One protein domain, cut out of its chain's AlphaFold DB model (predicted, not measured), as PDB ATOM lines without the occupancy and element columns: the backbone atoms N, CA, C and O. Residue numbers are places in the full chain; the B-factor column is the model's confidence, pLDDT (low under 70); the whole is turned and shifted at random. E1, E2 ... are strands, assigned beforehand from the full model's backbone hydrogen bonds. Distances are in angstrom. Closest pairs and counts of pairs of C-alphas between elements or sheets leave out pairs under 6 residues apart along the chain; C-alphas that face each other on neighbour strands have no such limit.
ATOM      1  N   ARG A  77     -42.540  24.520  29.433       88.19
ATOM      2  CA  ARG A  77     -41.750  25.284  28.455       88.19
ATOM      3  C   ARG A  77     -41.209  26.584  29.040       88.19
ATOM      4  O   ARG A  77     -41.872  27.224  29.865       88.19
ATOM      5  N   TYR A  78     -40.020  26.972  28.587       88.69
ATOM      6  CA  TYR A  78     -39.421  28.286  28.814       88.69
ATOM      7  C   TYR A  78     -38.521  28.662  27.626       88.69
ATOM      8  O   TYR A  78     -37.476  28.049  27.421       88.69
ATOM      9  N   GLY A  79     -38.931  29.661  26.837       87.19
ATOM     10  CA  GLY A  79     -38.304  29.939  25.541       87.19
ATOM     11  C   GLY A  79     -38.392  28.713  24.626       87.19
ATOM     12  O   GLY A  79     -39.451  28.087  24.541       87.19
ATOM     13  N   ASP A  80     -37.267  28.339  24.019       86.50
ATOM     14  CA  ASP A  80     -37.159  27.154  23.158       86.50
ATOM     15  C   ASP A  80     -36.988  25.842  23.939       86.50
ATOM     16  O   ASP A  80     -37.113  24.764  23.360       86.50
ATOM     17  N   LEU A  81     -36.725  25.917  25.250       90.38
ATOM     18  CA  LEU A  81     -36.536  24.756  26.116       90.38
ATOM     19  C   LEU A  81     -37.885  24.130  26.477       90.38
ATOM     20  O   LEU A  81     -38.789  24.817  26.970       90.38
ATOM     21  N   ALA A  82     -37.993  22.813  26.311       90.94
ATOM     22  CA  ALA A  82     -39.147  22.047  26.763       90.94
ATOM     23  C   ALA A  82     -38.720  20.847  27.613       90.94
ATOM     24  O   ALA A  82     -37.766  20.143  27.283       90.94
ATOM     25  N   VAL A  83     -39.447  20.614  28.705       91.19
ATOM     26  CA  VAL A  83     -39.222  19.502  29.632       91.19
ATOM     27  C   VAL A  83     -40.536  18.776  29.865       91.19
ATOM     28  O   VAL A  83     -41.526  19.379  30.287       91.19
ATOM     29  N   THR A  84     -40.533  17.472  29.623       91.69
ATOM     30  CA  THR A  84     -41.688  16.600  29.824       91.69
ATOM     31  C   THR A  84     -41.320  15.519  30.841       91.69
ATOM     32  O   THR A  84     -40.569  14.600  30.502       91.69
ATOM     33  N   PRO A  85     -41.803  15.602  32.094       88.94
ATOM     34  CA  PRO A  85     -41.681  14.499  33.036       88.94
ATOM     35  C   PRO A  85     -42.515  13.304  32.563       88.94
ATOM     36  O   PRO A  85     -43.735  13.397  32.466       88.94
ATOM     37  N   ILE A  86     -41.847  12.189  32.269       86.62
ATOM     38  CA  ILE A  86     -42.489  10.920  31.894       86.62
ATOM     39  C   ILE A  86     -42.859  10.162  33.167       86.62
ATOM     40  O   ILE A  86     -44.004   9.760  33.355       86.62
ATOM     41  N   PHE A  87     -41.894  10.035  34.075       87.25
ATOM     42  CA  PHE A  87     -42.085   9.468  35.399       87.25
ATOM     43  C   PHE A  87     -41.438  10.406  36.415       87.25
ATOM     44  O   PHE A  87     -40.221  10.421  36.583       87.25
ATOM     45  N   PHE A  88     -42.245  11.236  37.065       87.12
ATOM     46  CA  PHE A  88     -41.774  12.181  38.072       87.12
ATOM     47  C   PHE A  88     -42.726  12.153  39.268       87.12
ATOM     48  O   PHE A  88     -43.940  12.072  39.064       87.12
ATOM     49  N   PRO A  89     -42.219  12.209  40.509       85.75
ATOM     50  CA  PRO A  89     -43.079  12.361  41.669       85.75
ATOM     51  C   PRO A  89     -43.841  13.686  41.566       85.75
ATOM     52  O   PRO A  89     -43.229  14.745  41.524       85.75
ATOM     53  N   ILE A  90     -45.171  13.649  41.489       84.94
ATOM     54  CA  ILE A  90     -46.002  14.859  41.498       84.94
ATOM     55  C   ILE A  90     -46.767  14.873  42.813       84.94
ATOM     56  O   ILE A  90     -47.701  14.099  43.012       84.94
ATOM     57  N   SER A  91     -46.350  15.747  43.723       85.31
ATOM     58  CA  SER A  91     -47.035  15.947  44.998       85.31
ATOM     59  C   SER A  91     -48.233  16.877  44.833       85.31
ATOM     60  O   SER A  91     -48.097  17.912  44.167       85.31
ATOM     61  N   PRO A  92     -49.380  16.565  45.459       83.00
ATOM     62  CA  PRO A  92     -50.540  17.435  45.413       83.00
ATOM     63  C   PRO A  92     -50.255  18.757  46.137       83.00
ATOM     64  O   PRO A  92     -49.529  18.813  47.135       83.00
ATOM     65  N   ARG A  93     -50.816  19.834  45.585       82.31
ATOM     66  CA  ARG A  93     -50.653  21.210  46.057       82.31
ATOM     67  C   ARG A  93     -52.011  21.757  46.455       82.31
ATOM     68  O   ARG A  93     -52.956  21.670  45.673       82.31
ATOM     69  N   TYR A  94     -52.090  22.349  47.639       83.50
ATOM     70  CA  TYR A  94     -53.305  22.969  48.154       83.50
ATOM     71  C   TYR A  94     -52.989  24.366  48.679       83.50
ATOM     72  O   TYR A  94     -51.903  24.609  49.199       83.50
ATOM     73  N   TYR A  95     -53.944  25.284  48.567       83.88
ATOM     74  CA  TYR A  95     -53.828  26.613  49.161       83.88
ATOM     75  C   TYR A  95     -54.612  26.641  50.466       83.88
ATOM     76  O   TYR A  95     -55.808  26.354  50.482       83.88
ATOM     77  N   GLN A  96     -53.939  26.989  51.558       84.31
ATOM     78  CA  GLN A  96     -54.567  27.156  52.860       84.31
ATOM     79  C   GLN A  96     -54.553  28.636  53.239       84.31
ATOM     80  O   GLN A  96     -53.512  29.286  53.182       84.31
ATOM     81  N   ALA A  97     -55.709  29.169  53.634       82.56
ATOM     82  CA  ALA A  97     -55.786  30.504  54.210       82.56
ATOM     83  C   ALA A  97     -55.243  30.463  55.646       82.56
ATOM     84  O   ALA A  97     -55.812  29.799  56.515       82.56
ATOM     85  N   ILE A  98     -54.136  31.162  55.883       84.75
ATOM     86  CA  ILE A  98     -53.576  31.396  57.212       84.75
ATOM     87  C   ILE A  98     -53.930  32.827  57.603       84.75
ATOM     88  O   ILE A  98     -53.643  33.775  56.873       84.75
ATOM     89  N   TRP A  99     -54.587  32.986  58.748       83.25
ATOM     90  CA  TRP A  99     -54.940  34.299  59.277       83.25
ATOM     91  C   TRP A  99     -53.752  34.864  60.054       83.25
ATOM     92  O   TRP A  99     -53.354  34.289  61.066       83.25
ATOM     93  N   SER A 100     -53.190  35.977  59.580       80.88
ATOM     94  CA  SER A 100     -52.135  36.717  60.276       80.88
ATOM     95  C   SER A 100     -52.688  38.028  60.839       80.88
ATOM     96  O   SER A 100     -53.494  38.708  60.201       80.88
ATOM     97  N   ASN A 101     -52.262  38.373  62.055       80.19
ATOM     98  CA  ASN A 101     -52.640  39.598  62.764       80.19
ATOM     99  C   ASN A 101     -51.389  40.380  63.198       80.19
ATOM    100  O   ASN A 101     -51.240  40.756  64.356       80.19
ATOM    101  N   GLU A 102     -50.442  40.568  62.278       71.75
ATOM    102  CA  GLU A 102     -49.172  41.253  62.566       71.75
ATOM    103  C   GLU A 102     -49.294  42.787  62.572       71.75
ATOM    104  O   GLU A 102     -48.479  43.466  63.188       71.75
ATOM    105  N   SER A 103     -50.319  43.360  61.931       68.31
ATOM    106  CA  SER A 103     -50.493  44.820  61.794       68.31
ATOM    107  C   SER A 103     -51.732  45.374  62.513       68.31
ATOM    108  O   SER A 103     -52.165  46.483  62.215       68.31
ATOM    109  N   GLY A 104     -52.349  44.600  63.413       70.88
ATOM    110  CA  GLY A 104     -53.611  44.962  64.081       70.88
ATOM    111  C   GLY A 104     -54.865  44.822  63.204       70.88
ATOM    112  O   GLY A 104     -55.977  44.968  63.705       70.88
ATOM    113  N   ASN A 105     -54.693  44.485  61.920       74.94
ATOM    114  CA  ASN A 105     -55.753  44.081  61.003       74.94
ATOM    115  C   ASN A 105     -55.602  42.590  60.678       74.94
ATOM    116  O   ASN A 105     -54.530  42.143  60.268       74.94
ATOM    117  N   LEU A 106     -56.691  41.832  60.829       77.69
ATOM    118  CA  LEU A 106     -56.740  40.409  60.505       77.69
ATOM    119  C   LEU A 106     -56.704  40.237  58.978       77.69
ATOM    120  O   LEU A 106     -57.658  40.596  58.287       77.69
ATOM    121  N   THR A 107     -55.611  39.698  58.447       79.88
ATOM    122  CA  THR A 107     -55.449  39.458  57.006       79.88
ATOM    123  C   THR A 107     -55.364  37.961  56.731       79.88
ATOM    124  O   THR A 107     -54.640  37.230  57.405       79.88
ATOM    125  N   ALA A 108     -56.138  37.485  55.754       80.19
ATOM    126  CA  ALA A 108     -56.014  36.121  55.251       80.19
ATOM    127  C   ALA A 108     -54.910  36.082  54.191       80.19
ATOM    128  O   ALA A 108     -55.047  36.692  53.130       80.19
ATOM    129  N   VAL A 109     -53.835  35.347  54.469       82.69
ATOM    130  CA  VAL A 109     -52.765  35.075  53.508       82.69
ATOM    131  C   VAL A 109     -52.932  33.646  53.007       82.69
ATOM    132  O   VAL A 109     -52.944  32.696  53.790       82.69
ATOM    133  N   TRP A 110     -53.080  33.485  51.694       81.06
ATOM    134  CA  TRP A 110     -53.108  32.168  51.066       81.06
ATOM    135  C   TRP A 110     -51.684  31.633  50.956       81.06
ATOM    136  O   TRP A 110     -50.862  32.197  50.236       81.06
ATOM    137  N   VAL A 111     -51.398  30.548  51.670       84.19
ATOM    138  CA  VAL A 111     -50.092  29.884  51.655       84.19
ATOM    139  C   VAL A 111     -50.211  28.558  50.911       84.19
ATOM    140  O   VAL A 111     -51.124  27.767  51.167       84.19
ATOM    141  N   GLU A 112     -49.301  28.321  49.965       80.69
ATOM    142  CA  GLU A 112     -49.192  27.049  49.250       80.69
ATOM    143  C   GLU A 112     -48.630  25.977  50.193       80.69
ATOM    144  O   GLU A 112     -47.556  26.134  50.775       80.69
ATOM    145  N   LYS A 113     -49.359  24.871  50.332       82.50
ATOM    146  CA  LYS A 113     -48.947  23.688  51.078       82.50
ATOM    147  C   LYS A 113     -48.790  22.518  50.113       82.50
ATOM    148  O   LYS A 113     -49.718  22.173  49.382       82.50
ATOM    149  N   ILE A 114     -47.613  21.899  50.138       83.62
ATOM    150  CA  ILE A 114     -47.276  20.724  49.331       83.62
ATOM    151  C   ILE A 114     -47.274  19.502  50.250       83.62
ATOM    152  O   ILE A 114     -46.536  19.482  51.236       83.62
ATOM    153  N   GLU A 115     -48.088  18.490  49.951       85.19
ATOM    154  CA  GLU A 115     -48.110  17.255  50.747       85.19
ATOM    155  C   GLU A 115     -47.145  16.210  50.173       85.19
ATOM    156  O   GLU A 115     -47.168  15.955  48.966       85.19
ATOM    157  N   PRO A 116     -46.287  15.588  51.001       88.38
ATOM    158  CA  PRO A 116     -45.317  14.622  50.511       88.38
ATOM    159  C   PRO A 116     -46.005  13.337  50.049       88.38
ATOM    160  O   PRO A 116     -46.825  12.760  50.765       88.38
ATOM    161  N   ILE A 117     -45.623  12.840  48.874       89.06
ATOM    162  CA  ILE A 117     -46.070  11.526  48.398       89.06
ATOM    163  C   ILE A 117     -45.147  10.437  48.931       89.06
ATOM    164  O   ILE A 117     -43.936  10.623  49.014       89.06
ATOM    165  N   THR A 118     -45.696   9.281  49.293       88.12
ATOM    166  CA  THR A 118     -44.877   8.157  49.768       88.12
ATOM    167  C   THR A 118     -44.463   7.286  48.590       88.12
ATOM    168  O   THR A 118     -45.322   6.726  47.914       88.12
ATOM    169  N   LEU A 119     -43.155   7.144  48.358       87.62
ATOM    170  CA  LEU A 119     -42.601   6.262  47.325       87.62
ATOM    171  C   LEU A 119     -41.570   5.303  47.917       87.62
ATOM    172  O   LEU A 119     -40.884   5.621  48.885       87.62
ATOM    173  N   HIS A 120     -41.447   4.120  47.320       87.31
ATOM    174  CA  HIS A 120     -40.497   3.101  47.751       87.31
ATOM    175  C   HIS A 120     -39.160   3.215  47.017       87.31
ATOM    176  O   HIS A 120     -39.126   3.379  45.800       87.31
ATOM    177  N   ASN A 121     -38.055   3.071  47.751       87.06
ATOM    178  CA  ASN A 121     -36.726   3.009  47.144       87.06
ATOM    179  C   ASN A 121     -36.531   1.731  46.300       87.06
ATOM    180  O   ASN A 121     -36.977   0.658  46.720       87.06
ATOM    181  N   PRO A 122     -35.769   1.796  45.188       89.44
ATOM    182  CA  PRO A 122     -35.199   3.003  44.579       89.44
ATOM    183  C   PRO A 122     -36.264   3.814  43.822       89.44
ATOM    184  O   PRO A 122     -37.048   3.239  43.072       89.44
ATOM    185  N   ILE A 123     -36.254   5.140  43.980       88.50
ATOM    186  CA  ILE A 123     -37.195   6.053  43.320       88.50
ATOM    187  C   ILE A 123     -36.708   6.321  41.885       88.50
ATOM    188  O   ILE A 123     -35.622   6.892  41.716       88.50
ATOM    189  N   PRO A 124     -37.462   5.910  40.849       90.81
ATOM    190  CA  PRO A 124     -37.137   6.247  39.472       90.81
ATOM    191  C   PRO A 124     -37.565   7.676  39.137       90.81
ATOM    192  O   PRO A 124     -38.598   8.144  39.611       90.81
ATOM    193  N   ILE A 125     -36.793   8.348  38.285       91.62
ATOM    194  CA  ILE A 125     -37.185   9.588  37.614       91.62
ATOM    195  C   ILE A 125     -36.857   9.463  36.134       91.62
ATOM    196  O   ILE A 125     -35.721   9.164  35.776       91.62
ATOM    197  N   GLU A 126     -37.838   9.729  35.284       92.94
ATOM    198  CA  GLU A 126     -37.696   9.742  33.836       92.94
ATOM    199  C   GLU A 126     -38.210  11.064  33.273       92.94
ATOM    200  O   GLU A 126     -39.355  11.459  33.513       92.94
ATOM    201  N   ILE A 127     -37.354  11.756  32.528       93.31
ATOM    202  CA  ILE A 127     -37.648  13.070  31.955       93.31
ATOM    203  C   ILE A 127     -37.166  13.131  30.508       93.31
ATOM    204  O   ILE A 127     -36.051  12.717  30.197       93.31
ATOM    205  N   ALA A 128     -37.992  13.680  29.624       93.44
ATOM    206  CA  ALA A 128     -37.591  14.060  28.276       93.44
ATOM    207  C   ALA A 128     -37.278  15.557  28.243       93.44
ATOM    208  O   ALA A 128     -38.078  16.377  28.700       93.44
ATOM    209  N   VAL A 129     -36.111  15.909  27.713       93.69
ATOM    210  CA  VAL A 129     -35.632  17.287  27.607       93.69
ATOM    211  C   VAL A 129     -35.350  17.602  26.141       93.69
ATOM    212  O   VAL A 129     -34.631  16.862  25.474       93.69
ATOM    213  N   PHE A 130     -35.890  18.714  25.649       92.81
ATOM    214  CA  PHE A 130     -35.741  19.179  24.269       92.81
ATOM    215  C   PHE A 130     -35.059  20.546  24.242       92.81
ATOM    216  O   PHE A 130     -35.356  21.389  25.092       92.81
ATOM    217  N   ASN A 131     -34.183  20.773  23.255       91.25
ATOM    218  CA  ASN A 131     -33.440  22.028  23.059       91.25
ATOM    219  C   ASN A 131     -32.593  22.481  24.268       91.25
ATOM    220  O   ASN A 131     -32.306  23.672  24.422       91.25
ATOM    221  N   ALA A 132     -32.171  21.556  25.138       91.06
ATOM    222  CA  ALA A 132     -31.197  21.877  26.179       91.06
ATOM    223  C   ALA A 132     -29.803  22.056  25.571       91.06
ATOM    224  O   ALA A 132     -29.343  21.235  24.774       91.06
ATOM    225  N   THR A 133     -29.129  23.130  25.975       90.38
ATOM    226  CA  THR A 133     -27.766  23.479  25.551       90.38
ATOM    227  C   THR A 133     -26.906  23.810  26.770       90.38
ATOM    228  O   THR A 133     -27.403  23.889  27.893       90.38
ATOM    229  N   LYS A 134     -25.598  24.026  26.577       88.62
ATOM    230  CA  LYS A 134     -24.709  24.473  27.667       88.62
ATOM    231  C   LYS A 134     -25.104  25.845  28.228       88.62
ATOM    232  O   LYS A 134     -24.941  26.086  29.421       88.62
ATOM    233  N   ASP A 135     -25.638  26.725  27.385       87.94
ATOM    234  CA  ASP A 135     -26.038  28.071  27.800       87.94
ATOM    235  C   ASP A 135     -27.396  28.055  28.518       87.94
ATOM    236  O   ASP A 135     -27.577  28.760  29.520       87.94
ATOM    237  N   ASN A 136     -28.301  27.173  28.073       89.38
ATOM    238  CA  ASN A 136     -29.632  26.965  28.643       89.38
ATOM    239  C   ASN A 136     -29.870  25.496  29.069       89.38
ATOM    240  O   ASN A 136     -30.553  24.745  28.360       89.38
ATOM    241  N   PRO A 137     -29.293  25.068  30.206       93.62
ATOM    242  CA  PRO A 137     -29.456  23.719  30.731       93.62
ATOM    243  C   PRO A 137     -30.716  23.564  31.594       93.62
ATOM    244  O   PRO A 137     -31.282  24.532  32.114       93.62
ATOM    245  N   VAL A 138     -31.114  22.308  31.794       95.25
ATOM    246  CA  VAL A 138     -32.138  21.902  32.766       95.25
ATOM    247  C   VAL A 138     -31.456  21.318  33.993       95.25
ATOM    248  O   VAL A 138     -30.545  20.502  33.877       95.25
ATOM    249  N   TYR A 139     -31.919  21.710  35.169       95.38
ATOM    250  CA  TYR A 139     -31.431  21.238  36.452       95.38
ATOM    251  C   TYR A 139     -32.481  20.358  37.125       95.38
ATOM    252  O   TYR A 139     -33.633  20.766  37.295       95.38
ATOM    253  N   LEU A 140     -32.062  19.163  37.533       95.00
ATOM    254  CA  LEU A 140     -32.785  18.319  38.475       95.00
ATOM    255  C   LEU A 140     -32.110  18.444  39.842       95.00
ATOM    256  O   LEU A 140     -30.997  17.957  40.045       95.00
ATOM    257  N   TYR A 141     -32.793  19.104  40.764       94.56
ATOM    258  CA  TYR A 141     -32.406  19.208  42.161       94.56
ATOM    259  C   TYR A 141     -33.044  18.071  42.952       94.56
ATOM    260  O   TYR A 141     -34.258  17.864  42.871       94.56
ATOM    261  N   VAL A 142     -32.226  17.365  43.726       92.88
ATOM    262  CA  VAL A 142     -32.657  16.387  44.727       92.88
ATOM    263  C   VAL A 142     -32.026  16.802  46.048       92.88
ATOM    264  O   VAL A 142     -30.830  16.603  46.263       92.88
ATOM    265  N   ASP A 143     -32.808  17.461  46.897       91.06
ATOM    266  CA  ASP A 143     -32.332  18.197  48.072       91.06
ATOM    267  C   ASP A 143     -31.175  19.156  47.728       91.06
ATOM    268  O   ASP A 143     -31.377  20.165  47.056       91.06
ATOM    269  N   ASN A 144     -29.950  18.821  48.156       86.81
ATOM    270  CA  ASN A 144     -28.733  19.604  47.932       86.81
ATOM    271  C   ASN A 144     -27.916  19.120  46.720       86.81
ATOM    272  O   ASN A 144     -26.877  19.702  46.413       86.81
ATOM    273  N   GLN A 145     -28.330  18.036  46.058       89.56
ATOM    274  CA  GLN A 145     -27.655  17.516  44.870       89.56
ATOM    275  C   GLN A 145     -28.254  18.127  43.607       89.56
ATOM    276  O   GLN A 145     -29.473  18.213  43.467       89.56
ATOM    277  N   VAL A 146     -27.389  18.520  42.673       93.56
ATOM    278  CA  VAL A 146     -27.784  19.136  41.403       93.56
ATOM    279  C   VAL A 146     -27.277  18.283  40.255       93.56
ATOM    280  O   VAL A 146     -26.080  18.015  40.155       93.56
ATOM    281  N   ILE A 147     -28.188  17.877  39.378       94.31
ATOM    282  CA  ILE A 147     -27.866  17.193  38.129       94.31
ATOM    283  C   ILE A 147     -28.171  18.154  36.985       94.31
ATOM    284  O   ILE A 147     -29.314  18.567  36.798       94.31
ATOM    285  N   GLU A 148     -27.136  18.512  36.229       95.25
ATOM    286  CA  GLU A 148     -27.231  19.428  35.094       95.25
ATOM    287  C   GLU A 148     -27.352  18.664  33.770       95.25
ATOM    288  O   GLU A 148     -26.547  17.786  33.452       95.25
ATOM    289  N   ILE A 149     -28.355  19.030  32.973       94.25
ATOM    290  CA  ILE A 149     -28.671  18.438  31.675       94.25
ATOM    291  C   ILE A 149     -28.466  19.502  30.598       94.25
ATOM    292  O   ILE A 149     -29.235  20.454  30.483       94.25
ATOM    293  N   THR A 150     -27.406  19.330  29.808       93.19
ATOM    294  CA  THR A 150     -26.939  20.301  28.796       93.19
ATOM    295  C   THR A 150     -27.215  19.870  27.355       93.19
ATOM    296  O   THR A 150     -26.767  20.539  26.424       93.19
ATOM    297  N   ARG A 151     -27.879  18.727  27.155       92.44
ATOM    298  CA  ARG A 151     -28.198  18.163  25.838       92.44
ATOM    299  C   ARG A 151     -29.643  17.687  25.812       92.44
ATOM    300  O   ARG A 151     -30.217  17.372  26.852       92.44
ATOM    301  N   GLU A 152     -30.217  17.647  24.620       93.56
ATOM    302  CA  GLU A 152     -31.520  17.030  24.401       93.56
ATOM    303  C   GLU A 152     -31.451  15.502  24.512       93.56
ATOM    304  O   GLU A 152     -30.431  14.880  24.203       93.56
ATOM    305  N   GLY A 153     -32.547  14.900  24.966       92.56
ATOM    306  CA  GLY A 153     -32.659  13.458  25.130       92.56
ATOM    307  C   GLY A 153     -33.632  13.051  26.229       92.56
ATOM    308  O   GLY A 153     -34.221  13.879  26.926       92.56
ATOM    309  N   VAL A 154     -33.788  11.737  26.380       93.06
ATOM    310  CA  VAL A 154     -34.529  11.128  27.487       93.06
ATOM    311  C   VAL A 154     -33.531  10.682  28.545       93.06
ATOM    312  O   VAL A 154     -32.577   9.961  28.250       93.06
ATOM    313  N   TYR A 155     -33.756  11.121  29.777       93.81
ATOM    314  CA  TYR A 155     -32.893  10.856  30.915       93.81
ATOM    315  C   TYR A 155     -33.633  10.032  31.954       93.81
ATOM    316  O   TYR A 155     -34.758  10.355  32.332       93.81
ATOM    317  N   TYR A 156     -32.962   8.990  32.437       94.31
ATOM    318  CA  TYR A 156     -33.468   8.102  33.468       94.31
ATOM    319  C   TYR A 156     -32.508   8.072  34.655       94.31
ATOM    320  O   TYR A 156     -31.334   7.726  34.518       94.31
ATOM    321  N   PHE A 157     -33.027   8.406  35.831       92.88
ATOM    322  CA  PHE A 157     -32.293   8.442  37.088       92.88
ATOM    323  C   PHE A 157     -32.930   7.486  38.096       92.88
ATOM    324  O   PHE A 157     -34.148   7.308  38.133       92.88
ATOM    325  N   ARG A 158     -32.100   6.871  38.942       92.25
ATOM    326  CA  ARG A 158     -32.549   6.069  40.084       92.25
ATOM    327  C   ARG A 158     -31.909   6.606  41.347       92.25
ATOM    328  O   ARG A 158     -30.688   6.580  41.469       92.25
ATOM    329  N   PHE A 159     -32.739   7.031  42.289       90.00
ATOM    330  CA  PHE A 159     -32.285   7.542  43.573       90.00
ATOM    331  C   PHE A 159     -32.551   6.511  44.663       90.00
ATOM    332  O   PHE A 159     -33.660   5.997  44.795       90.00
ATOM    333  N   ASN A 160     -31.518   6.194  45.440       90.06
ATOM    334  CA  ASN A 160     -31.649   5.406  46.659       90.06
ATOM    335  C   ASN A 160     -31.477   6.357  47.842       90.06
ATOM    336  O   ASN A 160     -30.351   6.692  48.209       90.06
ATOM    337  N   LEU A 161     -32.596   6.859  48.356       88.69
ATOM    338  CA  LEU A 161     -32.621   7.923  49.356       88.69
ATOM    339  C   LEU A 161     -32.766   7.357  50.773       88.69
ATOM    340  O   LEU A 161     -33.161   6.208  50.963       88.69
ATOM    341  N   THR A 162     -32.430   8.145  51.786       89.25
ATOM    342  CA  THR A 162     -32.670   7.775  53.189       89.25
ATOM    343  C   THR A 162     -34.166   7.773  53.517       89.25
ATOM    344  O   THR A 162     -34.967   8.307  52.761       89.25
ATOM    345  N   GLU A 163     -34.570   7.179  54.643       88.44
ATOM    346  CA  GLU A 163     -35.980   7.196  55.064       88.44
ATOM    347  C   GLU A 163     -36.369   8.571  55.641       88.44
ATOM    348  O   GLU A 163     -36.387   8.765  56.854       88.44
ATOM    349  N   ALA A 164     -36.605   9.549  54.761       89.88
ATOM    350  CA  ALA A 164     -36.957  10.931  55.093       89.88
ATOM    351  C   ALA A 164     -37.800  11.585  53.977       89.88
ATOM    352  O   ALA A 164     -38.090  10.971  52.947       89.88
ATOM    353  N   VAL A 165     -38.223  12.835  54.196       91.38
ATOM    354  CA  VAL A 165     -38.832  13.667  53.148       91.38
ATOM    355  C   VAL A 165     -37.721  14.316  52.329       91.38
ATOM    356  O   VAL A 165     -36.867  15.000  52.887       91.38
ATOM    357  N   HIS A 166     -37.774  14.118  51.019       93.12
ATOM    358  CA  HIS A 166     -36.828  14.624  50.035       93.12
ATOM    359  C   HIS A 166     -37.541  15.537  49.034       93.12
ATOM    360  O   HIS A 166     -38.688  15.285  48.655       93.12
ATOM    361  N   CYS A 167     -36.872  16.604  48.606       92.62
ATOM    362  CA  CYS A 167     -37.391  17.582  47.660       92.62
ATOM    363  C   CYS A 167     -36.802  17.356  46.266       92.62
ATOM    364  O   CYS A 167     -35.593  17.442  46.067       92.62
ATOM    365  N   PHE A 168     -37.676  17.120  45.293       93.62
ATOM    366  CA  PHE A 168     -37.341  17.012  43.880       93.62
ATOM    367  C   PHE A 168     -37.797  18.265  43.146       93.62
ATOM    368  O   PHE A 168     -38.988  18.570  43.118       93.62
ATOM    369  N   THR A 169     -36.873  18.984  42.517       93.25
ATOM    370  CA  THR A 169     -37.202  20.181  41.733       93.25
ATOM    371  C   THR A 169     -36.593  20.108  40.341       93.25
ATOM    372  O   THR A 169     -35.392  19.920  40.194       93.25
ATOM    373  N   LEU A 170     -37.418  20.298  39.313       92.88
ATOM    374  CA  LEU A 170     -36.972  20.523  37.939       92.88
ATOM    375  C   LEU A 170     -37.047  22.013  37.631       92.88
ATOM    376  O   LEU A 170     -38.109  22.626  37.762       92.88
ATOM    377  N   ALA A 171     -35.937  22.594  37.195       93.44
ATOM    378  CA  ALA A 171     -35.845  24.018  36.903       93.44
ATOM    379  C   ALA A 171     -34.865  24.307  35.761       93.44
ATOM    380  O   ALA A 171     -34.004  23.498  35.438       93.44
ATOM    381  N   CYS A 172     -34.973  25.487  35.166       92.50
ATOM    382  CA  CYS A 172     -33.900  26.125  34.408       92.50
ATOM    383  C   CYS A 172     -33.407  27.359  35.183       92.50
ATOM    384  O   CYS A 172     -33.978  27.720  36.213       92.50
ATOM    385  N   LYS A 173     -32.382  28.052  34.672       88.62
ATOM    386  CA  LYS A 173     -31.817  29.255  35.324       88.62
ATOM    387  C   LYS A 173     -32.859  30.334  35.655       88.62
ATOM    388  O   LYS A 173     -32.668  31.088  36.600       88.62
ATOM    389  N   ALA A 174     -33.938  30.421  34.878       87.75
ATOM    390  CA  ALA A 174     -34.929  31.488  34.991       87.75
ATOM    391  C   ALA A 174     -36.278  31.048  35.584       87.75
ATOM    392  O   ALA A 174     -37.076  31.902  35.970       87.75
ATOM    393  N   LYS A 175     -36.580  29.744  35.620       88.88
ATOM    394  CA  LYS A 175     -37.907  29.250  36.006       88.88
ATOM    395  C   LYS A 175     -37.844  27.864  36.631       88.88
ATOM    396  O   LYS A 175     -37.225  26.953  36.090       88.88
ATOM    397  N   ILE A 176     -38.586  27.688  37.721       90.88
ATOM    398  CA  ILE A 176     -38.891  26.375  38.288       90.88
ATOM    399  C   ILE A 176     -40.093  25.795  37.535       90.88
ATOM    400  O   ILE A 176     -41.144  26.431  37.445       90.88
ATOM    401  N   PHE A 177     -39.932  24.604  36.965       90.12
ATOM    402  CA  PHE A 177     -40.988  23.919  36.222       90.12
ATOM    403  C   PHE A 177     -41.923  23.163  37.157       90.12
ATOM    404  O   PHE A 177     -43.137  23.347  37.105       90.12
ATOM    405  N   ILE A 178     -41.350  22.333  38.028       89.69
ATOM    406  CA  ILE A 178     -42.098  21.540  38.997       89.69
ATOM    407  C   ILE A 178     -41.243  21.286  40.236       89.69
ATOM    408  O   ILE A 178     -40.047  21.021  40.142       89.69
ATOM    409  N   THR A 179     -41.891  21.345  41.392       90.75
ATOM    410  CA  THR A 179     -41.336  20.961  42.694       90.75
ATOM    411  C   THR A 179     -42.245  19.912  43.305       90.75
ATOM    412  O   THR A 179     -43.469  20.093  43.285       90.75
ATOM    413  N   SER A 180     -41.649  18.852  43.844       90.69
ATOM    414  CA  SER A 180     -42.344  17.790  44.552       90.69
ATOM    415  C   SER A 180     -41.629  17.349  45.818       90.69
ATOM    416  O   SER A 180     -40.404  17.304  45.873       90.69
ATOM    417  N   LEU A 181     -42.418  17.000  46.832       92.56
ATOM    418  CA  LEU A 181     -41.937  16.390  48.066       92.56
ATOM    419  C   LEU A 181     -42.248  14.894  48.061       92.56
ATOM    420  O   LEU A 181     -43.385  14.487  47.815       92.56
ATOM    421  N   VAL A 182     -41.244  14.080  48.372       91.69
ATOM    422  CA  VAL A 182     -41.348  12.620  48.420       91.69
ATOM    423  C   VAL A 182     -40.859  12.119  49.765       91.69
ATOM    424  O   VAL A 182     -39.709  12.332  50.126       91.69
ATOM    425  N   PHE A 183     -41.706  11.398  50.490       91.50
ATOM    426  CA  PHE A 183     -41.266  10.581  51.609       91.50
ATOM    427  C   PHE A 183     -40.740   9.244  51.073       91.50
ATOM    428  O   PHE A 183     -41.514   8.400  50.609       91.50
ATOM    429  N   ALA A 184     -39.419   9.071  51.089       89.81
ATOM    430  CA  ALA A 184     -38.776   7.864  50.589       89.81
ATOM    431  C   ALA A 184     -38.854   6.759  51.647       89.81
ATOM    432  O   ALA A 184     -38.300   6.877  52.733       89.81
ATOM    433  N   LYS A 185     -39.538   5.659  51.335       87.38
ATOM    434  CA  LYS A 185     -39.671   4.509  52.229       87.38
ATOM    435  C   LYS A 185     -38.743   3.391  51.783       87.38
ATOM    436  O   LYS A 185     -38.838   2.876  50.666       87.38
ATOM    437  N   THR A 186     -37.864   2.955  52.679       80.12
ATOM    438  CA  THR A 186     -36.998   1.805  52.402       80.12
ATOM    439  C   THR A 186     -37.853   0.544  52.313       80.12
ATOM    440  O   THR A 186     -38.608   0.233  53.237       80.12
ATOM    441  N   VAL A 187     -37.742  -0.206  51.211       70.75
ATOM    442  CA  VAL A 187     -38.340  -1.544  51.114       70.75
ATOM    443  C   VAL A 187     -37.596  -2.443  52.096       70.75
ATOM    444  O   VAL A 187     -36.536  -2.994  51.793       70.75
TER     445      VAL A 187
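This is residues 77 to 187 of the 414 residues of an uncharacterized protein of Chloroflexi bacterium (UniProt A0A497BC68). Two strongly twisted sheets, E4 E10 E9 E6 E7 and E1 E5 E8, lie face to face as a sandwich, and from this body a long two-stranded arm, the hairpin E2 and E3, reaches away to a free tip at residues 101 to 106. The arm makes the long axis; E3 runs on into E4 of the larger sheet. The printed part has 111 residues with no named helix and ten strands, E1 to E10 in that order, and its class is all strand. The five-stranded sheet is mixed, the three-stranded sheet and the arm antiparallel. The whole is loose, with a radius of gyration of the C-alphas of 16.9 A and spans of 53 by 40 by 21 A.

Begin in the larger sheet: find C-alpha 175 at (-37.907, 29.250, 36.006), from where E10, residues 175 to 185, runs 29.6 A to C-alpha 185 at (-39.671, 4.509, 52.229). On one side of it look for E9, residues 165 to 172, 23.0 A long, then E6, residues 138 to 142, and E7, residues 145 to 149; on the other side of E10 is E4, residues 117 to 120. The smaller sheet holds E5, residues 123 to 130, 23.2 A long, E8, residues 153 to 159, and E1, residues 81 to 87, which begins at C-alpha 81 at (-36.536, 24.756, 26.116). The arm is E2, residues 93 to 100, 21.1 A, and E3, residues 107 to 114, 21.8 A.

In the larger sheet E10 and E9 form an antiparallel hairpin at 159 degrees, with N 180 and O 168 2.8 A apart. On the other side of E10, E4 is parallel to it at 57 degrees, with N 183 and O 117 at 2.8 A. E9 and E6 are antiparallel, N 141 to O 169 at 2.8 A, and the hairpin E6 and E7 ends in edge strand E7, N 140 to O 147 at 2.9 A. In the sandwich the facing parts are 10.7 A centre to centre. There inner strand E5 has N 128 and O 84 of E1 at 2.9 A, and N 125 and O 157 of E8 at 2.8 A. The hairpin E2 and E3 has N 96 and O 111 at 2.9 A; the closest C-alphas of E3 and E10, Ile 114 and Leu 181, are 7.0 A apart.

The two farthest C-alphas, of Gly 104 and Gly 153, are 54.3 A apart. The printed part has no cut and no long link. Its mean pLDDT is 88.2; look for low confidence at Ser 103, the one printed residue under 70.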